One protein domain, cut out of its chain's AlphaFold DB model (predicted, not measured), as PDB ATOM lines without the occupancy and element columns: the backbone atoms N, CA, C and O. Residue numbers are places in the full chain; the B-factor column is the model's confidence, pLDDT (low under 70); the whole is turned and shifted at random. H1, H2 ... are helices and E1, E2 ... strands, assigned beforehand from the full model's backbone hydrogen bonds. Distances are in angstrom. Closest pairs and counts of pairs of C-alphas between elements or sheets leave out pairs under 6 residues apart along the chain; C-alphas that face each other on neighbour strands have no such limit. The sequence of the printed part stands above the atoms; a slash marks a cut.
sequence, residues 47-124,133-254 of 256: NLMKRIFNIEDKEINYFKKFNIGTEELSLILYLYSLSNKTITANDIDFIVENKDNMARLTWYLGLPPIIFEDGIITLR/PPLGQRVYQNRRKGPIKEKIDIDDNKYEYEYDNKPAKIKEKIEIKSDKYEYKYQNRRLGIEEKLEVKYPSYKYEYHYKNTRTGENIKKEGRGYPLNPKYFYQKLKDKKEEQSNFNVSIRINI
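Overview. This is residues 47 to 124 and 133 to 254 of the 256 residues of an uncharacterized protein of Orenia metallireducens (UniProt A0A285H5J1). A broad wall of long antiparallel strands, E3 to E10, stands beside a body of helices that holds H3, H6, H1, H2, H4 and the short strand pair E1 and E11. The two meet where E10 bends out of the wall to pair with short E2 and where H5 stands beside the sheet; from there they spread like a V, with residues 121 to 124 between them. The printed part has 200 residues, in the order H1 H2 H3 E1 H4 H5 E2, then E3 to E10, H6 and E11, of mixed class. It is compact, with a radius of gyration of the C-alphas of 17.1 A and spans of 44 by 39 by 35 A.

Arrangement. The large sheet, twisted and curled, runs E2, residues 114 to 116, E10, 217 to 226, E9, 204 to 211, E8, 192 to 199, E7, 180 to 187, E6, 170 to 177, E5, 158 to 165, E4, 148 to 155, and E3, 140 to 144, antiparallel throughout. E3 to E10 form a meander, each strand the antiparallel neighbour of the one before; in the hairpin of E6 and E7, N 173 and O 184 are 2.8 A apart. E10 bends by 57 degrees at residue 222; it pairs with E9 over 217 to 223 (N 207 and O 220, 2.8 A) and with E2 over 224 to 226 (N 115 and O 225, 2.9 A). H5, residues 102 to 108, is at the sheet's level, height 1.7 A; its closest C-alphas to E5 are Trp 107 and Tyr 159, 7.0 A. H6, residues 229 to 242, only grazes the sheet with 229 to 235. H3, residues 70 to 83, touches H6 with 70 to 75 alone, about perpendicular at 76 degrees; the closest C-alphas are Glu 71 and Pro 229, 5.0 A. H1, residues 47 to 53, and H3 only just touch, with 3 pairs of C-alphas within 8 A, the closest Phe 53 and Leu 77, 7.2 A. H2, residues 57 to 64, is close to but not clearly touching H3 (C-alphas 63 and 73, 7.8 A), as H4, residues 89 to 97, is to H5 (95 and 105, 7.3 A). E1, residues 86 to 88, and E11, 251 to 253, are parallel, with N 253 and O 87 2.8 A apart. Each O i to N i+4 pair is within hydrogen-bond range in H1, H2, H3, H5 and H6, and 3 of 5 in H4.

Along the chain. E10 measures 27.5 A, E9 24.1 A, H3 20.1 A and H6 19.9 A. H1 begins at C-alpha 47, (0.185, -25.926, 20.405); E11 ends at C-alpha 253, (-19.357, -18.581, 21.228).

Size, cuts and confidence. The C-alphas farthest apart are Lys 65 and Thr 212, 46.8 A. Residues 125 to 132 are not printed; C-alphas 124 and 133 are 22.9 A apart. Of the links printed whole, H6 to E11 is short and the others tight. Mean pLDDT of the printed part is 92.4; no printed residue is under 70.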
ATOM      1  N   ASN A  47      -0.428 -26.221  21.698       92.12
ATOM      2  CA  ASN A  47       0.185 -25.926  20.405       92.12
ATOM      3  C   ASN A  47      -0.503 -26.693  19.280       92.12
ATOM      4  O   ASN A  47      -0.815 -26.113  18.237       92.12
ATOM      5  N   LEU A  48      -0.774 -27.981  19.492       91.44
ATOM      6  CA  LEU A  48      -1.515 -28.776  18.525       91.44
ATOM      7  C   LEU A  48      -2.943 -28.243  18.350       91.44
ATOM      8  O   LEU A  48      -3.392 -28.086  17.213       91.44
ATOM      9  N   MET A  49      -3.622 -27.893  19.451       94.19
ATOM     10  CA  MET A  49      -4.995 -27.381  19.407       94.19
ATOM     11  C   MET A  49      -5.099 -26.103  18.569       94.19
ATOM     12  O   MET A  49      -5.920 -26.031  17.655       94.19
ATOM     13  N   LYS A  50      -4.207 -25.134  18.797       93.50
ATOM     14  CA  LYS A  50      -4.126 -23.902  17.996       93.50
ATOM     15  C   LYS A  50      -3.900 -24.193  16.514       93.50
ATOM     16  O   LYS A  50      -4.597 -23.656  15.660       93.50
ATOM     17  N   ARG A  51      -2.935 -25.063  16.198       92.00
ATOM     18  CA  ARG A  51      -2.509 -25.340  14.814       92.00
ATOM     19  C   ARG A  51      -3.541 -26.093  13.983       92.00
ATOM     20  O   ARG A  51      -3.513 -25.973  12.759       92.00
ATOM     21  N   ILE A  52      -4.371 -26.920  14.614       93.44
ATOM     22  CA  ILE A  52      -5.383 -27.727  13.925       93.44
ATOM     23  C   ILE A  52      -6.726 -27.006  13.899       93.44
ATOM     24  O   ILE A  52      -7.357 -26.955  12.847       93.44
ATOM     25  N   PHE A  53      -7.155 -26.460  15.034       93.50
ATOM     26  CA  PHE A  53      -8.516 -25.960  15.223       93.50
ATOM     27  C   PHE A  53      -8.641 -24.440  15.129       93.50
ATOM     28  O   PHE A  53      -9.758 -23.926  15.116       93.50
ATOM     29  N   ASN A  54      -7.512 -23.726  15.053       92.12
ATOM     30  CA  ASN A  54      -7.459 -22.267  14.995       92.12
ATOM     31  C   ASN A  54      -8.224 -21.595  16.155       92.12
ATOM     32  O   ASN A  54      -9.022 -20.686  15.940       92.12
ATOM     33  N   ILE A  55      -7.998 -22.085  17.377       91.38
ATOM     34  CA  ILE A  55      -8.559 -21.543  18.627       91.38
ATOM     35  C   ILE A  55      -7.466 -20.838  19.437       91.38
ATOM     36  O   ILE A  55      -6.294 -21.183  19.289       91.38
ATOM     37  N   GLU A  56      -7.815 -19.875  20.291       91.81
ATOM     38  CA  GLU A  56      -6.847 -19.109  21.082       91.81
ATOM     39  C   GLU A  56      -6.624 -19.733  22.477       91.81
ATOM     40  O   GLU A  56      -7.267 -20.705  22.890       91.81
ATOM     41  N   ASP A  57      -5.665 -19.188  23.237       91.25
ATOM     42  CA  ASP A  57      -5.372 -19.683  24.590       91.25
ATOM     43  C   ASP A  57      -6.549 -19.516  25.550       91.25
ATOM     44  O   ASP A  57      -6.707 -20.328  26.461       91.25
ATOM     45  N   LYS A  58      -7.372 -18.480  25.366       91.62
ATOM     46  CA  LYS A  58      -8.518 -18.205  26.238       91.62
ATOM     47  C   LYS A  58      -9.577 -19.308  26.135       91.62
ATOM     48  O   LYS A  58     -10.030 -19.781  27.176       91.62
ATOM     49  N   GLU A  59      -9.897 -19.797  24.930       91.38
ATOM     50  CA  GLU A  59     -10.831 -20.912  24.744       91.38
ATOM     51  C   GLU A  59     -10.240 -22.191  25.337       91.38
ATOM     52  O   GLU A  59     -10.908 -22.891  26.095       91.38
ATOM     53  N   ILE A  60      -8.961 -22.476  25.068       91.12
ATOM     54  CA  ILE A  60      -8.286 -23.659  25.620       91.12
ATOM     55  C   ILE A  60      -8.304 -23.629  27.155       91.12
ATOM     56  O   ILE A  60      -8.613 -24.630  27.802       91.12
ATOM     57  N   ASN A  61      -7.996 -22.479  27.755       90.06
ATOM     58  CA  ASN A  61      -7.997 -22.306  29.205       90.06
ATOM     59  C   ASN A  61      -9.402 -22.399  29.801       90.06
ATOM     60  O   ASN A  61      -9.540 -22.861  30.934       90.06
ATOM     61  N   TYR A  62     -10.438 -22.017  29.055       89.81
ATOM     62  CA  TYR A  62     -11.818 -22.254  29.452       89.81
ATOM     63  C   TYR A  62     -12.110 -23.757  29.550       89.81
ATOM     64  O   TYR A  62     -12.527 -24.215  30.611       89.81
ATOM     65  N   PHE A  63     -11.782 -24.551  28.522       89.69
ATOM     66  CA  PHE A  63     -11.986 -26.009  28.545       89.69
ATOM     67  C   PHE A  63     -11.207 -26.724  29.662       89.69
ATOM     68  O   PHE A  63     -11.718 -27.679  30.250       89.69
ATOM     69  N   LYS A  64     -10.010 -26.237  30.027       88.94
ATOM     70  CA  LYS A  64      -9.217 -26.794  31.144       88.94
ATOM     71  C   LYS A  64      -9.966 -26.800  32.478       88.94
ATOM     72  O   LYS A  64      -9.704 -27.672  33.305       88.94
ATOM     73  N   LYS A  65     -10.899 -25.866  32.692       90.25
ATOM     74  CA  LYS A  65     -11.692 -25.778  33.933       90.25
ATOM     75  C   LYS A  65     -12.633 -26.973  34.122       90.25
ATOM     76  O   LYS A  65     -13.033 -27.250  35.245       90.25
ATOM     77  N   PHE A  66     -12.949 -27.696  33.047       89.31
ATOM     78  CA  PHE A  66     -13.966 -28.749  33.026       89.31
ATOM     79  C   PHE A  66     -13.403 -30.174  33.039       89.31
ATOM     80  O   PHE A  66     -14.135 -31.137  32.806       89.31
ATOM     81  N   ASN A  67     -12.105 -30.336  33.320       88.12
ATOM     82  CA  ASN A  67     -11.467 -31.652  33.376       88.12
ATOM     83  C   ASN A  67     -11.646 -32.446  32.056       88.12
ATOM     84  O   ASN A  67     -11.954 -33.643  32.072       88.12
ATOM     85  N   ILE A  68     -11.501 -31.743  30.923       89.56
ATOM     86  CA  ILE A  68     -11.500 -32.276  29.553       89.56
ATOM     87  C   ILE A  68     -10.044 -32.309  29.071       89.56
ATOM     88  O   ILE A  68      -9.372 -31.275  29.075       89.56
ATOM     89  N   GLY A  69      -9.542 -33.489  28.699       91.44
ATOM     90  CA  GLY A  69      -8.165 -33.678  28.247       91.44
ATOM     91  C   GLY A  69      -7.951 -33.376  26.776       91.44
ATOM     92  O   GLY A  69      -8.880 -33.043  26.043       91.44
ATOM     93  N   THR A  70      -6.689 -33.468  26.339       93.62
ATOM     94  CA  THR A  70      -6.332 -33.240  24.928       93.62
ATOM     95  C   THR A  70      -7.128 -34.155  23.998       93.62
ATOM     96  O   THR A  70      -7.606 -33.709  22.958       93.62
ATOM     97  N   GLU A  71      -7.266 -35.428  24.368       93.88
ATOM     98  CA  GLU A  71      -7.899 -36.457  23.545       93.88
ATOM     99  C   GLU A  71      -9.396 -36.169  23.369       93.88
ATOM    100  O   GLU A  71      -9.893 -36.115  22.241       93.88
ATOM    101  N   GLU A  72     -10.105 -35.900  24.469       93.56
ATOM    102  CA  GLU A  72     -11.526 -35.556  24.445       93.56
ATOM    103  C   GLU A  72     -11.767 -34.222  23.745       93.56
ATOM    104  O   GLU A  72     -12.640 -34.138  22.880       93.56
ATOM    105  N   LEU A  73     -10.977 -33.191  24.069       94.00
ATOM    106  CA  LEU A  73     -11.125 -31.869  23.467       94.00
ATOM    107  C   LEU A  73     -10.933 -31.935  21.951       94.00
ATOM    108  O   LEU A  73     -11.731 -31.365  21.213       94.00
ATOM    109  N   SER A  74      -9.922 -32.668  21.480       94.75
ATOM    110  CA  SER A  74      -9.673 -32.851  20.046       94.75
ATOM    111  C   SER A  74     -10.884 -33.448  19.338       94.75
ATOM    112  O   SER A  74     -11.278 -32.976  18.271       94.75
ATOM    113  N   LEU A  75     -11.487 -34.479  19.936       94.44
ATOM    114  CA  LEU A  75     -12.665 -35.127  19.378       94.44
ATOM    115  C   LEU A  75     -13.878 -34.188  19.382       94.44
ATOM    116  O   LEU A  75     -14.535 -34.052  18.353       94.44
ATOM    117  N   ILE A  76     -14.154 -33.509  20.499       94.25
ATOM    118  CA  ILE A  76     -15.254 -32.539  20.619       94.25
ATOM    119  C   ILE A  76     -15.124 -31.467  19.533       94.25
ATOM    120  O   ILE A  76     -16.047 -31.257  18.748       94.25
ATOM    121  N   LEU A  77     -13.957 -30.831  19.443       94.81
ATOM    122  CA  LEU A  77     -13.674 -29.789  18.463       94.81
ATOM    123  C   LEU A  77     -13.894 -30.298  17.029       94.81
ATOM    124  O   LEU A  77     -14.602 -29.669  16.238       94.81
ATOM    125  N   TYR A  78     -13.371 -31.478  16.703       93.94
ATOM    126  CA  TYR A  78     -13.582 -32.098  15.399       93.94
ATOM    127  C   TYR A  78     -15.065 -32.340  15.073       93.94
ATOM    128  O   TYR A  78     -15.518 -31.957  13.992       93.94
ATOM    129  N   LEU A  79     -15.847 -32.900  15.999       93.31
ATOM    130  CA  LEU A  79     -17.280 -33.141  15.792       93.31
ATOM    131  C   LEU A  79     -18.056 -31.833  15.552       93.31
ATOM    132  O   LEU A  79     -18.928 -31.760  14.681       93.31
ATOM    133  N   TYR A  80     -17.707 -30.766  16.269       93.06
ATOM    134  CA  TYR A  80     -18.286 -29.440  16.048       93.06
ATOM    135  C   TYR A  80     -17.882 -28.840  14.697       93.06
ATOM    136  O   TYR A  80     -18.709 -28.231  14.016       93.06
ATOM    137  N   SER A  81     -16.646 -29.079  14.249       91.25
ATOM    138  CA  SER A  81     -16.188 -28.645  12.925       91.25
ATOM    139  C   SER A  81     -16.992 -29.290  11.786       91.25
ATOM    140  O   SER A  81     -17.363 -28.599  10.834       91.25
ATOM    141  N   LEU A  82     -17.314 -30.586  11.910       90.06
ATOM    142  CA  LEU A  82     -18.056 -31.352  10.903       90.06
ATOM    143  C   LEU A  82     -19.549 -31.037  10.881       90.06
ATOM    144  O   LEU A  82     -20.155 -30.960   9.814       90.06
ATOM    145  N   SER A  83     -20.151 -30.863  12.056       89.81
ATOM    146  CA  SER A  83     -21.572 -30.512  12.173       89.81
ATOM    147  C   SER A  83     -21.860 -29.059  11.806       89.81
ATOM    148  O   SER A  83     -23.019 -28.693  11.623       89.81
ATOM    149  N   ASN A  84     -20.811 -28.233  11.701       87.81
ATOM    150  CA  ASN A  84     -20.895 -26.786  11.549       87.81
ATOM    151  C   ASN A  84     -21.678 -26.101  12.691       87.81
ATOM    152  O   ASN A  84     -22.172 -24.983  12.528       87.81
ATOM    153  N   LYS A  85     -21.775 -26.755  13.858       89.25
ATOM    154  CA  LYS A  85     -22.378 -26.182  15.063       89.25
ATOM    155  C   LYS A  85     -21.401 -25.207  15.720       89.25
ATOM    156  O   LYS A  85     -20.190 -25.422  15.719       89.25
ATOM    157  N   THR A  86     -21.930 -24.143  16.315       90.62
ATOM    158  CA  THR A  86     -21.144 -23.268  17.195       90.62
ATOM    159  C   THR A  86     -21.153 -23.846  18.606       90.62
ATOM    160  O   THR A  86     -22.231 -24.141  19.117       90.62
ATOM    161  N   ILE A  87     -19.985 -23.997  19.234       92.25
ATOM    162  CA  ILE A  87     -19.900 -24.406  20.644       92.25
ATOM    163  C   ILE A  87     -20.400 -23.248  21.509       92.25
ATOM    164  O   ILE A  87     -19.846 -22.151  21.431       92.25
ATOM    165  N   THR A  88     -21.424 -23.492  22.323       91.00
ATOM    166  CA  THR A  88     -21.989 -22.506  23.264       91.00
ATOM    167  C   THR A  88     -21.723 -22.899  24.713       91.00
ATOM    168  O   THR A  88     -21.410 -24.052  24.976       91.00
ATOM    169  N   ALA A  89     -21.885 -21.978  25.669       86.62
ATOM    170  CA  ALA A  89     -21.735 -22.303  27.093       86.62
ATOM    171  C   ALA A  89     -22.682 -23.437  27.538       86.62
ATOM    172  O   ALA A  89     -22.239 -24.371  28.193       86.62
ATOM    173  N   ASN A  90     -23.937 -23.419  27.075       85.56
ATOM    174  CA  ASN A  90     -24.923 -24.468  27.369       85.56
ATOM    175  C   ASN A  90     -24.516 -25.839  26.812       85.56
ATOM    176  O   ASN A  90     -24.887 -26.873  27.361       85.56
ATOM    177  N   ASP A  91     -23.764 -25.862  25.707       90.38
ATOM    178  CA  ASP A  91     -23.273 -27.121  25.162       90.38
ATOM    179  C   ASP A  91     -22.198 -27.752  26.062       90.38
ATOM    180  O   ASP A  91     -22.070 -28.975  26.096       90.38
ATOM    181  N   ILE A  92     -21.425 -26.932  26.783       90.25
ATOM    182  CA  ILE A  92     -20.308 -27.388  27.618       90.25
ATOM    183  C   ILE A  92     -20.810 -28.246  28.768       90.25
ATOM    184  O   ILE A  92     -20.257 -29.320  28.984       90.25
ATOM    185  N   ASP A  93     -21.872 -27.823  29.451       88.06
ATOM    186  CA  ASP A  93     -22.453 -28.591  30.557       88.06
ATOM    187  C   ASP A  93     -22.854 -29.992  30.082       88.06
ATOM    188  O   ASP A  93     -22.430 -31.000  30.650       88.06
ATOM    189  N   PHE A  94     -23.542 -30.070  28.939       89.69
ATOM    190  CA  PHE A  94     -23.907 -31.346  28.331       89.69
ATOM    191  C   PHE A  94     -22.681 -32.192  27.951       89.69
ATOM    192  O   PHE A  94     -22.671 -33.406  28.180       89.69
ATOM    193  N   ILE A  95     -21.648 -31.579  27.366       91.94
ATOM    194  CA  ILE A  95     -20.402 -32.266  26.993       91.94
ATOM    195  C   ILE A  95     -19.722 -32.851  28.233       91.94
ATOM    196  O   ILE A  95     -19.277 -33.995  28.197       91.94
ATOM    197  N   VAL A  96     -19.652 -32.094  29.325       90.44
ATOM    198  CA  VAL A  96     -19.010 -32.517  30.576       90.44
ATOM    199  C   VAL A  96     -19.771 -33.669  31.218       90.44
ATOM    200  O   VAL A  96     -19.151 -34.657  31.616       90.44
ATOM    201  N   GLU A  97     -21.100 -33.582  31.260       88.94
ATOM    202  CA  GLU A  97     -21.973 -34.640  31.778       88.94
ATOM    203  C   GLU A  97     -21.901 -35.935  30.955       88.94
ATOM    204  O   GLU A  97     -22.091 -37.024  31.494       88.94
ATOM    205  N   ASN A  98     -21.621 -35.834  29.651       88.00
ATOM    206  CA  ASN A  98     -21.640 -36.965  28.718       88.00
ATOM    207  C   ASN A  98     -20.254 -37.305  28.149       88.00
ATOM    208  O   ASN A  98     -20.167 -38.023  27.153       88.00
ATOM    209  N   LYS A  99     -19.162 -36.840  28.768       83.44
ATOM    210  CA  LYS A  99     -17.800 -37.047  28.245       83.44
ATOM    211  C   LYS A  99     -17.397 -38.524  28.145       83.44
ATOM    212  O   LYS A  99     -16.629 -38.895  27.264       83.44
ATOM    213  N   ASP A 100     -17.978 -39.377  28.985       84.44
ATOM    214  CA  ASP A 100     -17.756 -40.827  28.946       84.44
ATOM    215  C   ASP A 100     -18.652 -41.535  27.905       84.44
ATOM    216  O   ASP A 100     -18.494 -42.726  27.642       84.44
ATOM    217  N   ASN A 101     -19.588 -40.811  27.276       87.00
ATOM    218  CA  ASN A 101     -20.507 -41.308  26.252       87.00
ATOM    219  C   ASN A 101     -20.531 -40.386  25.018       87.00
ATOM    220  O   ASN A 101     -21.553 -39.800  24.648       87.00
ATOM    221  N   MET A 102     -19.386 -40.288  24.336       87.62
ATOM    222  CA  MET A 102     -19.232 -39.454  23.135       87.62
ATOM    223  C   MET A 102     -20.136 -39.878  21.968       87.62
ATOM    224  O   MET A 102     -20.480 -39.045  21.132       87.62
ATOM    225  N   ALA A 103     -20.578 -41.138  21.922       87.50
ATOM    226  CA  ALA A 103     -21.532 -41.605  20.915       87.50
ATOM    227  C   ALA A 103     -22.861 -40.838  20.987       87.50
ATOM    228  O   ALA A 103     -23.462 -40.517  19.963       87.50
ATOM    229  N   ARG A 104     -23.296 -40.474  22.198       85.62
ATOM    230  CA  ARG A 104     -24.494 -39.656  22.386       85.62
ATOM    231  C   ARG A 104     -24.305 -38.240  21.843       85.62
ATOM    232  O   ARG A 104     -25.223 -37.694  21.237       85.62
ATOM    233  N   LEU A 105     -23.118 -37.657  22.015       89.69
ATOM    234  CA  LEU A 105     -22.799 -36.339  21.463       89.69
ATOM    235  C   LEU A 105     -22.842 -36.344  19.927       89.69
ATOM    236  O   LEU A 105     -23.396 -35.414  19.344       89.69
ATOM    237  N   THR A 106     -22.321 -37.382  19.260       90.94
ATOM    238  CA  THR A 106     -22.346 -37.425  17.784       90.94
ATOM    239  C   THR A 106     -23.764 -37.452  17.232       90.94
ATOM    240  O   THR A 106     -24.029 -36.789  16.234       90.94
ATOM    241  N   TRP A 107     -24.687 -38.147  17.903       88.44
ATOM    242  CA  TRP A 107     -26.095 -38.190  17.506       88.44
ATOM    243  C   TRP A 107     -26.732 -36.799  17.499       88.44
ATOM    244  O   TRP A 107     -27.350 -36.423  16.507       88.44
ATOM    245  N   TYR A 108     -26.511 -35.988  18.541       89.56
ATOM    246  CA  TYR A 108     -27.005 -34.604  18.577       89.56
ATOM    247  C   TYR A 108     -26.408 -33.704  17.493       89.56
ATOM    248  O   TYR A 108     -27.004 -32.695  17.118       89.56
ATOM    249  N   LEU A 109     -25.225 -34.061  17.000       91.75
ATOM    250  CA  LEU A 109     -24.522 -33.345  15.943       91.75
ATOM    251  C   LEU A 109     -24.838 -33.893  14.541       91.75
ATOM    252  O   LEU A 109     -24.306 -33.377  13.557       91.75
ATOM    253  N   GLY A 110     -25.698 -34.915  14.433       92.50
ATOM    254  CA  GLY A 110     -26.039 -35.557  13.165       92.50
ATOM    255  C   GLY A 110     -24.860 -36.311  12.541       92.50
ATOM    256  O   GLY A 110     -24.729 -36.329  11.321       92.50
ATOM    257  N   LEU A 111     -23.980 -36.886  13.365       93.50
ATOM    258  CA  LEU A 111     -22.745 -37.562  12.957       93.50
ATOM    259  C   LEU A 111     -22.721 -39.027  13.423       93.50
ATOM    260  O   LEU A 111     -23.279 -39.358  14.477       93.50
ATOM    261  N   PRO A 112     -22.036 -39.920  12.688       93.31
ATOM    262  CA  PRO A 112     -21.944 -41.312  13.086       93.31
ATOM    263  C   PRO A 112     -20.970 -41.466  14.271       93.31
ATOM    264  O   PRO A 112     -19.914 -40.831  14.276       93.31
ATOM    265  N   PRO A 113     -21.257 -42.340  15.252       91.56
ATOM    266  CA  PRO A 113     -20.385 -42.599  16.397       91.56
ATOM    267  C   PRO A 113     -19.240 -43.567  16.039       91.56
ATOM    268  O   PRO A 113     -19.016 -44.565  16.728       91.56
ATOM    269  N   ILE A 114     -18.522 -43.300  14.942       92.44
ATOM    270  CA  ILE A 114     -17.404 -44.130  14.473       92.44
ATOM    271  C   ILE A 114     -16.188 -43.293  14.064       92.44
ATOM    272  O   ILE A 114     -16.313 -42.129  13.692       92.44
ATOM    273  N   ILE A 115     -15.011 -43.915  14.097       91.62
ATOM    274  CA  ILE A 115     -13.758 -43.396  13.533       91.62
ATOM    275  C   ILE A 115     -13.389 -44.271  12.343       91.62
ATOM    276  O   ILE A 115     -13.395 -45.490  12.471       91.62
ATOM    277  N   PHE A 116     -13.065 -43.675  11.202       91.19
ATOM    278  CA  PHE A 116     -12.741 -44.416   9.982       91.19
ATOM    279  C   PHE A 116     -11.293 -44.928  10.003       91.19
ATOM    280  O   PHE A 116     -10.393 -44.247  10.500       91.19
ATOM    281  N   GLU A 117     -11.051 -46.132   9.478       87.69
ATOM    282  CA  GLU A 117      -9.702 -46.719   9.427       87.69
ATOM    283  C   GLU A 117      -8.750 -45.925   8.526       87.69
ATOM    284  O   GLU A 117      -7.571 -45.764   8.857       87.69
ATOM    285  N   ASP A 118      -9.285 -45.364   7.437       82.69
ATOM    286  CA  ASP A 118      -8.574 -44.520   6.473       82.69
ATOM    287  C   ASP A 118      -8.319 -43.090   6.988       82.69
ATOM    288  O   ASP A 118      -7.839 -42.223   6.245       82.69
ATOM    289  N   GLY A 119      -8.628 -42.845   8.265       83.12
ATOM    290  CA  GLY A 119      -8.296 -41.641   9.005       83.12
ATOM    291  C   GLY A 119      -9.468 -40.679   9.169       83.12
ATOM    292  O   GLY A 119     -10.605 -41.051   9.448       83.12
ATOM    293  N   ILE A 120      -9.155 -39.390   9.085       86.12
ATOM    294  CA  ILE A 120     -10.106 -38.318   9.368       86.12
ATOM    295  C   ILE A 120     -10.822 -37.917   8.083       86.12
ATOM    296  O   ILE A 120     -10.186 -37.524   7.099       86.12
ATOM    297  N   ILE A 121     -12.153 -37.992   8.104       84.12
ATOM    298  CA  ILE A 121     -13.005 -37.567   6.995       84.12
ATOM    299  C   ILE A 121     -13.493 -36.148   7.260       84.12
ATOM    300  O   ILE A 121     -14.140 -35.870   8.262       84.12
ATOM    301  N   THR A 122     -13.217 -35.249   6.323       85.44
ATOM    302  CA  THR A 122     -13.812 -33.913   6.287       85.44
ATOM    303  C   THR A 122     -14.886 -33.877   5.220       85.44
ATOM    304  O   THR A 122     -14.620 -34.286   4.085       85.44
ATOM    305  N   LEU A 123     -16.055 -33.341   5.560       89.50
ATOM    306  CA  LEU A 123     -17.073 -33.057   4.560       89.50
ATOM    307  C   LEU A 123     -16.573 -31.956   3.614       89.50
ATOM    308  O   LEU A 123     -15.991 -30.967   4.067       89.50
ATOM    309  N   ARG A 124     -16.738 -32.151   2.304       91.19
ATOM    310  CA  ARG A 124     -16.126 -31.290   1.266       91.19
ATOM    311  C   ARG A 124     -17.079 -30.253   0.693       91.19
ATOM    312  O   ARG A 124     -16.648 -29.301   0.043       91.19
ATOM    313  N   PRO A 133     -30.777 -29.853  16.953       88.19
ATOM    314  CA  PRO A 133     -31.536 -30.083  18.169       88.19
ATOM    315  C   PRO A 133     -30.824 -29.479  19.388       88.19
ATOM    316  O   PRO A 133     -29.587 -29.396  19.416       88.19
ATOM    317  N   PRO A 134     -31.578 -29.108  20.435       86.75
ATOM    318  CA  PRO A 134     -30.991 -28.841  21.739       86.75
ATOM    319  C   PRO A 134     -30.264 -30.095  22.231       86.75
ATOM    320  O   PRO A 134     -30.777 -31.211  22.088       86.75
ATOM    321  N   LEU A 135     -29.078 -29.930  22.822       87.88
ATOM    322  CA  LEU A 135     -28.378 -31.067  23.418       87.88
ATOM    323  C   LEU A 135     -29.192 -31.638  24.587       87.88
ATOM    324  O   LEU A 135     -29.879 -30.912  25.302       87.88
ATOM    325  N   GLY A 136     -29.133 -32.955  24.764       83.38
ATOM    326  CA  GLY A 136     -29.785 -33.664  25.870       83.38
ATOM    327  C   GLY A 136     -31.267 -33.993  25.689       83.38
ATOM    328  O   GLY A 136     -31.786 -34.829  26.432       83.38
ATOM    329  N   GLN A 137     -31.945 -33.453  24.673       86.81
ATOM    330  CA  GLN A 137     -33.334 -33.828  24.389       86.81
ATOM    331  C   GLN A 137     -33.422 -35.218  23.751       86.81
ATOM    332  O   GLN A 137     -32.787 -35.486  22.736       86.81
ATOM    333  N   ARG A 138     -34.192 -36.126  24.355       86.31
ATOM    334  CA  ARG A 138     -34.403 -37.483  23.812       86.31
ATOM    335  C   ARG A 138     -35.361 -37.496  22.626       86.31
ATOM    336  O   ARG A 138     -35.182 -38.281  21.709       86.31
ATOM    337  N   VAL A 139     -36.360 -36.616  22.657       91.88
ATOM    338  CA  VAL A 139     -37.343 -36.445  21.586       91.88
ATOM    339  C   VAL A 139     -37.354 -34.984  21.177       91.88
ATOM    340  O   VAL A 139     -37.479 -34.107  22.030       91.88
ATOM    341  N   TYR A 140     -37.224 -34.722  19.880       93.75
ATOM    342  CA  TYR A 140     -37.250 -33.368  19.338       93.75
ATOM    343  C   TYR A 140     -37.782 -33.367  17.912       93.75
ATOM    344  O   TYR A 140     -37.353 -34.157  17.071       93.75
ATOM    345  N   GLN A 141     -38.695 -32.443  17.628       94.75
ATOM    346  CA  GLN A 141     -39.214 -32.230  16.288       94.75
ATOM    347  C   GLN A 141     -39.219 -30.748  15.960       94.75
ATOM    348  O   GLN A 141     -39.732 -29.932  16.722       94.75
ATOM    349  N   ASN A 142     -38.699 -30.408  14.788       94.56
ATOM    350  CA  ASN A 142     -38.779 -29.057  14.257       94.56
ATOM    351  C   ASN A 142     -39.060 -29.102  12.758       94.56
ATOM    352  O   ASN A 142     -38.586 -29.990  12.046       94.56
ATOM    353  N   ARG A 143     -39.867 -28.157  12.272       95.56
ATOM    354  CA  ARG A 143     -40.227 -28.039  10.860       95.56
ATOM    355  C   ARG A 143     -40.239 -26.578  10.447       95.56
ATOM    356  O   ARG A 143     -41.104 -25.813  10.866       95.56
ATOM    357  N   ARG A 144     -39.354 -26.221   9.525       93.56
ATOM    358  CA  ARG A 144     -39.369 -24.942   8.821       93.56
ATOM    359  C   ARG A 144     -39.996 -25.127   7.445       93.56
ATOM    360  O   ARG A 144     -39.646 -26.045   6.701       93.56
ATOM    361  N   LYS A 145     -40.929 -24.245   7.093       91.94
ATOM    362  CA  LYS A 145     -41.550 -24.184   5.762       91.94
ATOM    363  C   LYS A 145     -41.146 -22.885   5.066       91.94
ATOM    364  O   LYS A 145     -40.850 -21.893   5.724       91.94
ATOM    365  N   GLY A 146     -41.178 -22.891   3.736       90.88
ATOM    366  CA  GLY A 146     -40.876 -21.725   2.908       90.88
ATOM    367  C   GLY A 146     -39.973 -22.075   1.722       90.88
ATOM    368  O   GLY A 146     -39.954 -23.233   1.289       90.88
ATOM    369  N   PRO A 147     -39.223 -21.089   1.191       90.00
ATOM    370  CA  PRO A 147     -38.203 -21.305   0.158       90.00
ATOM    371  C   PRO A 147     -37.083 -22.250   0.615       90.00
ATOM    372  O   PRO A 147     -36.494 -22.960  -0.204       90.00
ATOM    373  N   ILE A 148     -36.834 -22.260   1.925       94.31
ATOM    374  CA  ILE A 148     -36.005 -23.227   2.635       94.31
ATOM    375  C   ILE A 148     -36.949 -24.089   3.463       94.31
ATOM    376  O   ILE A 148     -37.691 -23.576   4.308       94.31
ATOM    377  N   LYS A 149     -36.940 -25.388   3.190       96.00
ATOM    378  CA  LYS A 149     -37.620 -26.393   3.999       96.00
ATOM    379  C   LYS A 149     -36.585 -27.119   4.828       96.00
ATOM    380  O   LYS A 149     -35.550 -27.512   4.303       96.00
ATOM    381  N   GLU A 150     -36.899 -27.311   6.094       96.12
ATOM    382  CA  GLU A 150     -36.041 -28.026   7.023       96.12
ATOM    383  C   GLU A 150     -36.913 -28.858   7.955       96.12
ATOM    384  O   GLU A 150     -37.953 -28.381   8.419       96.12
ATOM    385  N   LYS A 151     -36.527 -30.105   8.205       96.94
ATOM    386  CA  LYS A 151     -37.211 -31.014   9.124       96.94
ATOM    387  C   LYS A 151     -36.167 -31.711   9.979       96.94
ATOM    388  O   LYS A 151     -35.205 -32.249   9.442       96.94
ATOM    389  N   ILE A 152     -36.415 -31.744  11.281       95.62
ATOM    390  CA  ILE A 152     -35.663 -32.530  12.257       95.62
ATOM    391  C   ILE A 152     -36.665 -33.408  12.996       95.62
ATOM    392  O   ILE A 152     -37.708 -32.907  13.422       95.62
ATOM    393  N   ASP A 153     -36.374 -34.700  13.108       95.25
ATOM    394  CA  ASP A 153     -37.146 -35.659  13.898       95.25
ATOM    395  C   ASP A 153     -36.182 -36.595  14.628       95.25
ATOM    396  O   ASP A 153     -35.445 -37.359  14.006       95.25
ATOM    397  N   ILE A 154     -36.163 -36.487  15.952       92.75
ATOM    398  CA  ILE A 154     -35.284 -37.244  16.839       92.75
ATOM    399  C   ILE A 154     -36.150 -37.965  17.853       92.75
ATOM    400  O   ILE A 154     -37.042 -37.362  18.454       92.75
ATOM    401  N   ASP A 155     -35.841 -39.236  18.056       90.94
ATOM    402  CA  ASP A 155     -36.309 -40.038  19.177       90.94
ATOM    403  C   ASP A 155     -35.169 -40.940  19.677       90.94
ATOM    404  O   ASP A 155     -34.025 -40.830  19.231       90.94
ATOM    405  N   ASP A 156     -35.467 -41.838  20.614       86.19
ATOM    406  CA  ASP A 156     -34.463 -42.704  21.238       86.19
ATOM    407  C   ASP A 156     -33.693 -43.597  20.252       86.19
ATOM    408  O   ASP A 156     -32.578 -44.017  20.558       86.19
ATOM    409  N   ASN A 157     -34.270 -43.900  19.087       87.81
ATOM    410  CA  ASN A 157     -33.715 -44.866  18.141       87.81
ATOM    411  C   ASN A 157     -33.409 -44.265  16.769       87.81
ATOM    412  O   ASN A 157     -32.895 -44.981  15.900       87.81
ATOM    413  N   LYS A 158     -33.729 -42.985  16.553       92.19
ATOM    414  CA  LYS A 158     -33.509 -42.338  15.265       92.19
ATOM    415  C   LYS A 158     -33.106 -40.872  15.383       92.19
ATOM    416  O   LYS A 158     -33.566 -40.130  16.246       92.19
ATOM    417  N   TYR A 159     -32.328 -40.445  14.400       94.69
ATOM    418  CA  TYR A 159     -32.131 -39.047  14.050       94.69
ATOM    419  C   TYR A 159     -32.406 -38.902  12.558       94.69
ATOM    420  O   TYR A 159     -31.726 -39.517  11.736       94.69
ATOM    421  N   GLU A 160     -33.383 -38.084  12.189       96.38
ATOM    422  CA  GLU A 160     -33.668 -37.740  10.801       96.38
ATOM    423  C   GLU A 160     -33.585 -36.231  10.613       96.38
ATOM    424  O   GLU A 160     -34.221 -35.454  11.328       96.38
ATOM    425  N   TYR A 161     -32.825 -35.822   9.606       96.75
ATOM    426  CA  TYR A 161     -32.713 -34.439   9.184       96.75
ATOM    427  C   TYR A 161     -32.890 -34.351   7.674       96.75
ATOM    428  O   TYR A 161     -32.274 -35.106   6.918       96.75
ATOM    429  N   GLU A 162     -33.704 -33.399   7.235       97.25
ATOM    430  CA  GLU A 162     -33.894 -33.069   5.828       97.25
ATOM    431  C   GLU A 162     -33.829 -31.561   5.634       97.25
ATOM    432  O   GLU A 162     -34.491 -30.804   6.343       97.25
ATOM    433  N   TYR A 163     -33.094 -31.133   4.614       97.06
ATOM    434  CA  TYR A 163     -32.988 -29.741   4.205       97.06
ATOM    435  C   TYR A 163     -33.136 -29.625   2.689       97.06
ATOM    436  O   TYR A 163     -32.482 -30.335   1.927       97.06
ATOM    437  N   ASP A 164     -34.003 -28.719   2.243       97.19
ATOM    438  CA  ASP A 164     -34.252 -28.411   0.834       97.19
ATOM    439  C   ASP A 164     -34.337 -26.894   0.650       97.19
ATOM    440  O   ASP A 164     -35.321 -26.247   1.017       97.19
ATOM    441  N   ASN A 165     -33.291 -26.319   0.059       96.31
ATOM    442  CA  ASN A 165     -33.245 -24.921  -0.344       96.31
ATOM    443  C   ASN A 165     -33.407 -24.851  -1.862       96.31
ATOM    444  O   ASN A 165     -32.443 -24.986  -2.627       96.31
ATOM    445  N   LYS A 166     -34.652 -24.625  -2.294       93.94
ATOM    446  CA  LYS A 166     -35.008 -24.591  -3.717       93.94
ATOM    447  C   LYS A 166     -34.275 -23.481  -4.482       93.94
ATOM    448  O   LYS A 166     -33.725 -23.805  -5.538       93.94
ATOM    449  N   PRO A 167     -34.201 -22.222  -3.990       94.06
ATOM    450  CA  PRO A 167     -33.451 -21.164  -4.673       94.06
ATOM    451  C   PRO A 167     -31.973 -21.504  -4.895       94.06
ATOM    452  O   PRO A 167     -31.439 -21.289  -5.983       94.06
ATOM    453  N   ALA A 168     -31.311 -22.082  -3.888       94.31
ATOM    454  CA  ALA A 168     -29.903 -22.459  -3.982       94.31
ATOM    455  C   ALA A 168     -29.674 -23.800  -4.707       94.31
ATOM    456  O   ALA A 168     -28.534 -24.118  -5.053       94.31
ATOM    457  N   LYS A 169     -30.740 -24.571  -4.969       96.56
ATOM    458  CA  LYS A 169     -30.707 -25.950  -5.486       96.56
ATOM    459  C   LYS A 169     -29.870 -26.887  -4.605       96.56
ATOM    460  O   LYS A 169     -29.105 -27.706  -5.128       96.56
ATOM    461  N   ILE A 170     -30.015 -26.737  -3.288       97.44
ATOM    462  CA  ILE A 170     -29.315 -27.532  -2.275       97.44
ATOM    463  C   ILE A 170     -30.299 -28.492  -1.621       97.44
ATOM    464  O   ILE A 170     -31.382 -28.077  -1.215       97.44
ATOM    465  N   LYS A 171     -29.889 -29.751  -1.491       97.81
ATOM    466  CA  LYS A 171     -30.574 -30.765  -0.698       97.81
ATOM    467  C   LYS A 171     -29.588 -31.460   0.218       97.81
ATOM    468  O   LYS A 171     -28.475 -31.762  -0.204       97.81
ATOM    469  N   GLU A 172     -30.021 -31.754   1.429       97.25
ATOM    470  CA  GLU A 172     -29.255 -32.522   2.396       97.25
ATOM    471  C   GLU A 172     -30.182 -33.451   3.178       97.25
ATOM    472  O   GLU A 172     -31.307 -33.077   3.514       97.25
ATOM    473  N   LYS A 173     -29.711 -34.668   3.443       97.75
ATOM    474  CA  LYS A 173     -30.387 -35.656   4.276       97.75
ATOM    475  C   LYS A 173     -29.371 -36.320   5.199       97.75
ATOM    476  O   LYS A 173     -28.313 -36.741   4.732       97.75
ATOM    477  N   ILE A 174     -29.721 -36.443   6.476       97.00
ATOM    478  CA  ILE A 174     -29.023 -37.283   7.454       97.00
ATOM    479  C   ILE A 174     -30.053 -38.245   8.046       97.00
ATOM    480  O   ILE A 174     -31.156 -37.837   8.403       97.00
ATOM    481  N   GLU A 175     -29.695 -39.517   8.145       97.25
ATOM    482  CA  GLU A 175     -30.482 -40.554   8.802       97.25
ATOM    483  C   GLU A 175     -29.551 -41.386   9.681       97.25
ATOM    484  O   GLU A 175     -28.584 -41.968   9.194       97.25
ATOM    485  N   ILE A 176     -29.847 -41.446  10.973       95.75
ATOM    486  CA  ILE A 176     -29.148 -42.283  11.944       95.75
ATOM    487  C   ILE A 176     -30.178 -43.212  12.558       95.75
ATOM    488  O   ILE A 176     -31.232 -42.760  13.000       95.75
ATOM    489  N   LYS A 177     -29.875 -44.504  12.559       94.69
ATOM    490  CA  LYS A 177     -30.669 -45.569  13.174       94.69
ATOM    491  C   LYS A 177     -29.740 -46.486  13.950       94.69
ATOM    492  O   LYS A 177     -28.528 -46.417  13.789       94.69
ATOM    493  N   SER A 178     -30.286 -47.388  14.757       91.62
ATOM    494  CA  SER A 178     -29.486 -48.332  15.551       91.62
ATOM    495  C   SER A 178     -28.504 -49.186  14.735       91.62
ATOM    496  O   SER A 178     -27.516 -49.667  15.281       91.62
ATOM    497  N   ASP A 179     -28.760 -49.399  13.443       94.19
ATOM    498  CA  ASP A 179     -27.982 -50.266  12.555       94.19
ATOM    499  C   ASP A 179     -27.204 -49.520  11.456       94.19
ATOM    500  O   ASP A 179     -26.327 -50.117  10.821       94.19
ATOM    501  N   LYS A 180     -27.481 -48.228  11.225       96.12
ATOM    502  CA  LYS A 180     -26.862 -47.480  10.127       96.12
ATOM    503  C   LYS A 180     -26.773 -45.970  10.333       96.12
ATOM    504  O   LYS A 180     -27.534 -45.361  11.081       96.12
ATOM    505  N   TYR A 181     -25.894 -45.376   9.536       97.44
ATOM    506  CA  TYR A 181     -25.839 -43.951   9.237       97.44
ATOM    507  C   TYR A 181     -25.916 -43.747   7.727       97.44
ATOM    508  O   TYR A 181     -25.212 -44.424   6.979       97.44
ATOM    509  N   GLU A 182     -26.706 -42.780   7.284       98.00
ATOM    510  CA  GLU A 182     -26.693 -42.288   5.913       98.00
ATOM    511  C   GLU A 182     -26.651 -40.766   5.893       98.00
ATOM    512  O   GLU A 182     -27.437 -40.085   6.546       98.00
ATOM    513  N   TYR A 183     -25.772 -40.239   5.059       97.56
ATOM    514  CA  TYR A 183     -25.644 -38.829   4.765       97.56
ATOM    515  C   TYR A 183     -25.611 -38.622   3.262       97.56
ATOM    516  O   TYR A 183     -24.905 -39.335   2.546       97.56
ATOM    517  N   LYS A 184     -26.385 -37.649   2.781       98.19
ATOM    518  CA  LYS A 184     -26.478 -37.293   1.363       98.19
ATOM    519  C   LYS A 184     -26.592 -35.780   1.239       98.19
ATOM    520  O   LYS A 184     -27.547 -35.202   1.742       98.19
ATOM    521  N   TYR A 185     -25.678 -35.162   0.507       98.19
ATOM    522  CA  TYR A 185     -25.728 -33.759   0.116       98.19
ATOM    523  C   TYR A 185     -25.670 -33.628  -1.401       98.19
ATOM    524  O   TYR A 185     -24.921 -34.322  -2.089       98.19
ATOM    525  N   GLN A 186     -26.465 -32.706  -1.933       98.25
ATOM    526  CA  GLN A 186     -26.464 -32.349  -3.340       98.25
ATOM    527  C   GLN A 186     -26.579 -30.836  -3.485       98.25
ATOM    528  O   GLN A 186     -27.512 -30.220  -2.976       98.25
ATOM    529  N   ASN A 187     -25.692 -30.243  -4.277       98.06
ATOM    530  CA  ASN A 187     -25.827 -28.875  -4.755       98.06
ATOM    531  C   ASN A 187     -25.751 -28.872  -6.274       98.06
ATOM    532  O   ASN A 187     -24.671 -28.900  -6.865       98.06
ATOM    533  N   ARG A 188     -26.918 -28.808  -6.921       96.75
ATOM    534  CA  ARG A 188     -26.998 -28.864  -8.388       96.75
ATOM    535  C   ARG A 188     -26.417 -27.623  -9.046       96.75
ATOM    536  O   ARG A 188     -25.950 -27.707 -10.176       96.75
ATOM    537  N   ARG A 189     -26.451 -26.471  -8.366       95.62
ATOM    538  CA  ARG A 189     -25.843 -25.247  -8.894       95.62
ATOM    539  C   ARG A 189     -24.338 -25.430  -8.986       95.62
ATOM    540  O   ARG A 189     -23.792 -25.119 -10.028       95.62
ATOM    541  N   LEU A 190     -23.691 -25.963  -7.954       96.25
ATOM    542  CA  LEU A 190     -22.242 -26.183  -7.921       96.25
ATOM    543  C   LEU A 190     -21.797 -27.528  -8.518       96.25
ATOM    544  O   LEU A 190     -20.600 -27.755  -8.637       96.25
ATOM    545  N   GLY A 191     -22.728 -28.401  -8.911       97.06
ATOM    546  CA  GLY A 191     -22.403 -29.728  -9.435       97.06
ATOM    547  C   GLY A 191     -21.789 -30.665  -8.390       97.06
ATOM    548  O   GLY A 191     -21.008 -31.538  -8.755       97.06
ATOM    549  N   ILE A 192     -22.101 -30.455  -7.105       98.31
ATOM    550  CA  ILE A 192     -21.548 -31.223  -5.982       98.31
ATOM    551  C   ILE A 192     -22.544 -32.297  -5.553       98.31
ATOM    552  O   ILE A 192     -23.719 -31.999  -5.324       98.31
ATOM    553  N   GLU A 193     -22.050 -33.516  -5.381       98.31
ATOM    554  CA  GLU A 193     -22.736 -34.624  -4.724       98.31
ATOM    555  C   GLU A 193     -21.795 -35.248  -3.698       98.31
ATOM    556  O   GLU A 193     -20.641 -35.536  -4.007       98.31
ATOM    557  N   GLU A 194     -22.283 -35.455  -2.481       98.12
ATOM    558  CA  GLU A 194     -21.505 -36.039  -1.395       98.12
ATOM    559  C   GLU A 194     -22.364 -37.022  -0.610       98.12
ATOM    560  O   GLU A 194     -23.531 -36.747  -0.323       98.12
ATOM    561  N   LYS A 195     -21.813 -38.195  -0.309       98.12
ATOM    562  CA  LYS A 195     -22.512 -39.282   0.369       98.12
ATOM    563  C   LYS A 195     -21.585 -39.972   1.354       98.12
ATOM    564  O   LYS A 195     -20.413 -40.183   1.049       98.12
ATOM    565  N   LEU A 196     -22.132 -40.353   2.498       97.19
ATOM    566  CA  LEU A 196     -21.468 -41.196   3.485       97.19
ATOM    567  C   LEU A 196     -22.487 -42.189   4.037       97.19
ATOM    568  O   LEU A 196     -23.519 -41.783   4.565       97.19
ATOM    569  N   GLU A 197     -22.192 -43.475   3.930       97.56
ATOM    570  CA  GLU A 197     -23.017 -44.551   4.473       97.56
ATOM    571  C   GLU A 197     -22.176 -45.390   5.438       97.56
ATOM    572  O   GLU A 197     -21.009 -45.661   5.167       97.56
ATOM    573  N   VAL A 198     -22.745 -45.783   6.580       97.06
ATOM    574  CA  VAL A 198     -22.093 -46.637   7.586       97.06
ATOM    575  C   VAL A 198     -23.068 -47.715   8.036       97.06
ATOM    576  O   VAL A 198     -24.209 -47.413   8.372       97.06
ATOM    577  N   LYS A 199     -22.610 -48.966   8.104       96.94
ATOM    578  CA  LYS A 199     -23.369 -50.112   8.629       96.94
ATOM    579  C   LYS A 199     -22.784 -50.549   9.966       96.94
ATOM    580  O   LYS A 199     -21.797 -51.289   9.983       96.94
ATOM    581  N   TYR A 200     -23.394 -50.138  11.077       93.00
ATOM    582  CA  TYR A 200     -22.847 -50.342  12.424       93.00
ATOM    583  C   TYR A 200     -22.549 -51.803  12.789       93.00
ATOM    584  O   TYR A 200     -21.469 -52.034  13.327       93.00
ATOM    585  N   PRO A 201     -23.371 -52.814  12.430       93.50
ATOM    586  CA  PRO A 201     -23.067 -54.211  12.762       93.50
ATOM    587  C   PRO A 201     -21.727 -54.713  12.207       93.50
ATOM    588  O   PRO A 201     -21.107 -55.605  12.775       93.50
ATOM    589  N   SER A 202     -21.279 -54.143  11.087       94.19
ATOM    590  CA  SER A 202     -20.023 -54.519  10.425       94.19
ATOM    591  C   SER A 202     -18.952 -53.429  10.483       94.19
ATOM    592  O   SER A 202     -17.848 -53.639   9.987       94.19
ATOM    593  N   TYR A 203     -19.310 -52.255  11.012       94.19
ATOM    594  CA  TYR A 203     -18.574 -50.996  10.907       94.19
ATOM    595  C   TYR A 203     -18.097 -50.642   9.490       94.19
ATOM    596  O   TYR A 203     -17.205 -49.819   9.334       94.19
ATOM    597  N   LYS A 204     -18.671 -51.230   8.435       96.62
ATOM    598  CA  LYS A 204     -18.311 -50.876   7.060       96.62
ATOM    599  C   LYS A 204     -18.825 -49.487   6.728       96.62
ATOM    600  O   LYS A 204     -19.961 -49.168   7.085       96.62
ATOM    601  N   TYR A 205     -18.020 -48.707   6.019       96.50
ATOM    602  CA  TYR A 205     -18.434 -47.417   5.495       96.50
ATOM    603  C   TYR A 205     -18.096 -47.276   4.015       96.50
ATOM    604  O   TYR A 205     -17.156 -47.889   3.510       96.50
ATOM    605  N   GLU A 206     -18.860 -46.417   3.356       96.81
ATOM    606  CA  GLU A 206     -18.637 -45.977   1.987       96.81
ATOM    607  C   GLU A 206     -18.801 -44.458   1.945       96.81
ATOM    608  O   GLU A 206     -19.797 -43.910   2.419       96.81
ATOM    609  N   TYR A 207     -17.816 -43.767   1.385       97.00
ATOM    610  CA  TYR A 207     -17.831 -42.327   1.178       97.00
ATOM    611  C   TYR A 207     -17.604 -42.017  -0.297       97.00
ATOM    612  O   TYR A 207     -16.672 -42.522  -0.930       97.00
ATOM    613  N   HIS A 208     -18.440 -41.139  -0.842       97.69
ATOM    614  CA  HIS A 208     -18.334 -40.683  -2.220       97.69
ATOM    615  C   HIS A 208     -18.522 -39.174  -2.290       97.69
ATOM    616  O   HIS A 208     -19.538 -38.653  -1.845       97.69
ATOM    617  N   TYR A 209     -17.567 -38.481  -2.899       97.75
ATOM    618  CA  TYR A 209     -17.683 -37.075  -3.261       97.75
ATOM    619  C   TYR A 209     -17.433 -36.906  -4.753       97.75
ATOM    620  O   TYR A 209     -16.495 -37.481  -5.306       97.75
ATOM    621  N   LYS A 210     -18.257 -36.089  -5.399       98.12
ATOM    622  CA  LYS A 210     -18.145 -35.754  -6.813       98.12
ATOM    623  C   LYS A 210     -18.420 -34.273  -7.017       98.12
ATOM    624  O   LYS A 210     -19.446 -33.767  -6.570       98.12
ATOM    625  N   ASN A 211     -17.549 -33.605  -7.765       98.06
ATOM    626  CA  ASN A 211     -17.752 -32.244  -8.241       98.06
ATOM    627  C   ASN A 211     -17.603 -32.208  -9.764       98.06
ATOM    628  O   ASN A 211     -16.506 -32.306 -10.308       98.06
ATOM    629  N   THR A 212     -18.720 -32.058 -10.476       97.00
ATOM    630  CA  THR A 212     -18.723 -32.080 -11.948       97.00
ATOM    631  C   THR A 212     -18.081 -30.849 -12.577       97.00
ATOM    632  O   THR A 212     -17.775 -30.881 -13.762       97.00
ATOM    633  N   ARG A 213     -17.912 -29.754 -11.825       96.19
ATOM    634  CA  ARG A 213     -17.300 -28.523 -12.338       96.19
ATOM    635  C   ARG A 213     -15.779 -28.581 -12.305       96.19
ATOM    636  O   ARG A 213     -15.147 -28.044 -13.202       96.19
ATOM    637  N   THR A 214     -15.208 -29.208 -11.277       96.12
ATOM    638  CA  THR A 214     -13.750 -29.371 -11.136       96.12
ATOM    639  C   THR A 214     -13.247 -30.708 -11.676       96.12
ATOM    640  O   THR A 214     -12.049 -30.865 -11.875       96.12
ATOM    641  N   GLY A 215     -14.139 -31.680 -11.892       96.00
ATOM    642  CA  GLY A 215     -13.781 -33.053 -12.258       96.00
ATOM    643  C   GLY A 215     -13.353 -33.920 -11.069       96.00
ATOM    644  O   GLY A 215     -13.059 -35.099 -11.251       96.00
ATOM    645  N   GLU A 216     -13.340 -33.375  -9.848       96.69
ATOM    646  CA  GLU A 216     -12.940 -34.107  -8.645       96.69
ATOM    647  C   GLU A 216     -13.935 -35.234  -8.334       96.69
ATOM    648  O   GLU A 216     -15.153 -35.033  -8.300       96.69
ATOM    649  N   ASN A 217     -13.411 -36.435  -8.092       97.25
ATOM    650  CA  ASN A 217     -14.193 -37.619  -7.764       97.25
ATOM    651  C   ASN A 217     -13.404 -38.479  -6.774       97.25
ATOM    652  O   ASN A 217     -12.355 -39.018  -7.115       97.25
ATOM    653  N   ILE A 218     -13.902 -38.591  -5.547       95.12
ATOM    654  CA  ILE A 218     -13.247 -39.307  -4.451       95.12
ATOM    655  C   ILE A 218     -14.177 -40.409  -3.987       95.12
ATOM    656  O   ILE A 218     -15.308 -40.136  -3.592       95.12
ATOM    657  N   LYS A 219     -13.676 -41.641  -3.985       95.75
ATOM    658  CA  LYS A 219     -14.348 -42.802  -3.408       95.75
ATOM    659  C   LYS A 219     -13.454 -43.403  -2.339       95.75
ATOM    660  O   LYS A 219     -12.258 -43.567  -2.568       95.75
ATOM    661  N   LYS A 220     -14.039 -43.692  -1.187       94.31
ATOM    662  CA  LYS A 220     -13.387 -44.337  -0.050       94.31
ATOM    663  C   LYS A 220     -14.331 -45.396   0.484       94.31
ATOM    664  O   LYS A 220     -15.528 -45.150   0.599       94.31
ATOM    665  N   GLU A 221     -13.787 -46.544   0.818       95.12
ATOM    666  CA  GLU A 221     -14.509 -47.634   1.451       95.12
ATOM    667  C   GLU A 221     -13.584 -48.290   2.461       95.12
ATOM    668  O   GLU A 221     -12.362 -48.253   2.302       95.12
ATOM    669  N   GLY A 222     -14.167 -48.868   3.498       94.69
ATOM    670  CA  GLY A 222     -13.376 -49.498   4.535       94.69
ATOM    671  C   GLY A 222     -14.199 -49.875   5.748       94.69
ATOM    672  O   GLY A 222     -15.428 -50.005   5.696       94.69
ATOM    673  N   ARG A 223     -13.505 -50.050   6.863       95.00
ATOM    674  CA  ARG A 223     -14.073 -50.263   8.190       95.00
ATOM    675  C   ARG A 223     -13.843 -49.057   9.087       95.00
ATOM    676  O   ARG A 223     -12.899 -48.291   8.941       95.00
ATOM    677  N   GLY A 224     -14.749 -48.886  10.027       92.75
ATOM    678  CA  GLY A 224     -14.603 -47.981  11.144       92.75
ATOM    679  C   GLY A 224     -14.374 -48.736  12.444       92.75
ATOM    680  O   GLY A 224     -14.438 -49.964  12.519       92.75
ATOM    681  N   TYR A 225     -14.165 -47.956  13.487       91.44
ATOM    682  CA  TYR A 225     -14.062 -48.396  14.865       91.44
ATOM    683  C   TYR A 225     -15.040 -47.589  15.715       91.44
ATOM    684  O   TYR A 225     -15.359 -46.451  15.351       91.44
ATOM    685  N   PRO A 226     -15.502 -48.129  16.852       91.00
ATOM    686  CA  PRO A 226     -16.231 -47.342  17.835       91.00
ATOM    687  C   PRO A 226     -15.481 -46.055  18.181       91.00
ATOM    688  O   PRO A 226     -14.250 -46.039  18.274       91.00
ATOM    689  N   LEU A 227     -16.231 -44.975  18.375       90.25
ATOM    690  CA  LEU A 227     -15.668 -43.679  18.723       90.25
ATOM    691  C   LEU A 227     -14.839 -43.763  20.015       90.25
ATOM    692  O   LEU A 227     -15.352 -44.115  21.076       90.25
ATOM    693  N   ASN A 228     -13.557 -43.425  19.922       91.75
ATOM    694  CA  ASN A 228     -12.614 -43.445  21.033       91.75
ATOM    695  C   ASN A 228     -11.700 -42.203  20.962       91.75
ATOM    696  O   ASN A 228     -10.964 -42.068  19.978       91.75
ATOM    697  N   PRO A 229     -11.720 -41.304  21.967       92.62
ATOM    698  CA  PRO A 229     -10.939 -40.063  21.948       92.62
ATOM    699  C   PRO A 229      -9.437 -40.279  21.742       92.62
ATOM    700  O   PRO A 229      -8.824 -39.591  20.928       92.62
ATOM    701  N   LYS A 230      -8.855 -41.280  22.410       92.94
ATOM    702  CA  LYS A 230      -7.430 -41.610  22.305       92.94
ATOM    703  C   LYS A 230      -7.043 -42.055  20.898       92.94
ATOM    704  O   LYS A 230      -6.070 -41.563  20.329       92.94
ATOM    705  N   TYR A 231      -7.817 -42.974  20.320       92.19
ATOM    706  CA  TYR A 231      -7.579 -43.451  18.958       92.19
ATOM    707  C   TYR A 231      -7.753 -42.326  17.931       92.19
ATOM    708  O   TYR A 231      -6.918 -42.166  17.040       92.19
ATOM    709  N   PHE A 232      -8.794 -41.501  18.091       93.56
ATOM    710  CA  PHE A 232      -9.012 -40.328  17.246       93.56
ATOM    711  C   PHE A 232      -7.837 -39.351  17.323       93.56
ATOM    712  O   PHE A 232      -7.343 -38.898  16.293       93.56
ATOM    713  N   TYR A 233      -7.370 -39.053  18.536       94.19
ATOM    714  CA  TYR A 233      -6.261 -38.140  18.762       94.19
ATOM    715  C   TYR A 233      -4.989 -38.593  18.039       94.19
ATOM    716  O   TYR A 233      -4.347 -37.781  17.377       94.19
ATOM    717  N   GLN A 234      -4.669 -39.891  18.081       93.56
ATOM    718  CA  GLN A 234      -3.538 -40.429  17.323       93.56
ATOM    719  C   GLN A 234      -3.714 -40.198  15.816       93.56
ATOM    720  O   GLN A 234      -2.837 -39.617  15.185       93.56
ATOM    721  N   LYS A 235      -4.884 -40.540  15.258       93.38
ATOM    722  CA  LYS A 235      -5.185 -40.304  13.834       93.38
ATOM    723  C   LYS A 235      -5.117 -38.828  13.449       93.38
ATOM    724  O   LYS A 235      -4.741 -38.505  12.326       93.38
ATOM    725  N   LEU A 236      -5.466 -37.932  14.367       93.06
ATOM    726  CA  LEU A 236      -5.378 -36.490  14.166       93.06
ATOM    727  C   LEU A 236      -3.929 -36.005  14.092       93.06
ATOM    728  O   LEU A 236      -3.614 -35.173  13.239       93.06
ATOM    729  N   LYS A 237      -3.051 -36.539  14.948       93.44
ATOM    730  CA  LYS A 237      -1.613 -36.254  14.894       93.44
ATOM    731  C   LYS A 237      -1.000 -36.778  13.603       93.44
ATOM    732  O   LYS A 237      -0.413 -35.979  12.880       93.44
ATOM    733  N   ASP A 238      -1.243 -38.049  13.275       93.19
ATOM    734  CA  ASP A 238      -0.763 -38.678  12.038       93.19
ATOM    735  C   ASP A 238      -1.171 -37.826  10.824       93.19
ATOM    736  O   ASP A 238      -0.346 -37.446   9.995       93.19
ATOM    737  N   LYS A 239      -2.440 -37.395  10.780       92.06
ATOM    738  CA  LYS A 239      -2.962 -36.557   9.696       92.06
ATOM    739  C   LYS A 239      -2.252 -35.210   9.579       92.06
ATOM    740  O   LYS A 239      -2.015 -34.737   8.469       92.06
ATOM    741  N   LYS A 240      -1.946 -34.569  10.709       91.94
ATOM    742  CA  LYS A 240      -1.260 -33.270  10.746       91.94
ATOM    743  C   LYS A 240       0.219 -33.382  10.373       91.94
ATOM    744  O   LYS A 240       0.768 -32.430   9.818       91.94
ATOM    745  N   GLU A 241       0.853 -34.507  10.682       91.69
ATOM    746  CA  GLU A 241       2.230 -34.809  10.286       91.69
ATOM    747  C   GLU A 241       2.321 -35.095   8.781       91.69
ATOM    748  O   GLU A 241       3.164 -34.511   8.102       91.69
ATOM    749  N   GLU A 242       1.393 -35.888   8.234       92.38
ATOM    750  CA  GLU A 242       1.284 -36.155   6.791       92.38
ATOM    751  C   GLU A 242       0.931 -34.901   5.977       92.38
ATOM    752  O   GLU A 242       1.396 -34.713   4.853       92.38
ATOM    753  N   GLN A 243       0.065 -34.046   6.524       90.75
ATOM    754  CA  GLN A 243      -0.461 -32.859   5.858       90.75
ATOM    755  C   GLN A 243      -0.234 -31.638   6.744       90.75
ATOM    756  O   GLN A 243      -1.091 -31.237   7.534       90.75
ATOM    757  N   SER A 244       0.924 -30.997   6.590       87.94
ATOM    758  CA  SER A 244       1.331 -29.857   7.423       87.94
ATOM    759  C   SER A 244       0.326 -28.693   7.410       87.94
ATOM    760  O   SER A 244       0.163 -27.997   8.420       87.94
ATOM    761  N   ASN A 245      -0.406 -28.516   6.307       88.62
ATOM    762  CA  ASN A 245      -1.454 -27.511   6.132       88.62
ATOM    763  C   ASN A 245      -2.847 -27.955   6.616       88.62
ATOM    764  O   ASN A 245      -3.769 -27.141   6.590       88.62
ATOM    765  N   PHE A 246      -3.013 -29.195   7.090       89.44
ATOM    766  CA  PHE A 246      -4.289 -29.687   7.601       89.44
ATOM    767  C   PHE A 246      -4.759 -28.844   8.787       89.44
ATOM    768  O   PHE A 246      -4.057 -28.697   9.792       89.44
ATOM    769  N   ASN A 247      -5.946 -28.274   8.649       89.12
ATOM    770  CA  ASN A 247      -6.642 -27.522   9.676       89.12
ATOM    771  C   ASN A 247      -8.150 -27.695   9.471       89.12
ATOM    772  O   ASN A 247      -8.604 -28.021   8.372       89.12
ATOM    773  N   VAL A 248      -8.919 -27.490  10.533       86.56
ATOM    774  CA  VAL A 248     -10.380 -27.506  10.494       86.56
ATOM    775  C   VAL A 248     -10.902 -26.254  11.181       86.56
ATOM    776  O   VAL A 248     -10.390 -25.836  12.216       86.56
ATOM    777  N   SER A 249     -11.924 -25.625  10.604       81.81
ATOM    778  CA  SER A 249     -12.474 -24.388  11.164       81.81
ATOM    779  C   SER A 249     -13.634 -24.678  12.106       81.81
ATOM    780  O   SER A 249     -14.613 -25.318  11.704       81.81
ATOM    781  N   ILE A 250     -13.564 -24.109  13.307       87.25
ATOM    782  CA  ILE A 250     -14.576 -24.224  14.362       87.25
ATOM    783  C   ILE A 250     -15.123 -22.843  14.705       87.25
ATOM    784  O   ILE A 250     -14.451 -21.831  14.521       87.25
ATOM    785  N   ARG A 251     -16.368 -22.804  15.183       85.06
ATOM    786  CA  ARG A 251     -16.983 -21.611  15.762       85.06
ATOM    787  C   ARG A 251     -17.216 -21.853  17.245       85.06
ATOM    788  O   ARG A 251     -17.830 -22.853  17.614       85.06
ATOM    789  N   ILE A 252     -16.740 -20.937  18.076       85.25
ATOM    790  CA  ILE A 252     -16.915 -20.978  19.526       85.25
ATOM    791  C   ILE A 252     -17.544 -19.650  19.936       85.25
ATOM    792  O   ILE A 252     -17.037 -18.590  19.585       85.25
ATOM    793  N   ASN A 253     -18.670 -19.721  20.639       86.81
ATOM    794  CA  ASN A 253     -19.357 -18.581  21.228       86.81
ATOM    795  C   ASN A 253     -19.618 -18.882  22.706       86.81
ATOM    796  O   ASN A 253     -20.706 -19.294  23.113       86.81
ATOM    797  N   ILE A 254     -18.561 -18.732  23.487       79.81
ATOM    798  CA  ILE A 254     -18.578 -18.803  24.941       79.81
ATOM    799  C   ILE A 254     -18.238 -17.392  25.423       79.81
ATOM    800  O   ILE A 254     -17.276 -16.798  24.942       79.81
TER     801      ILE A 254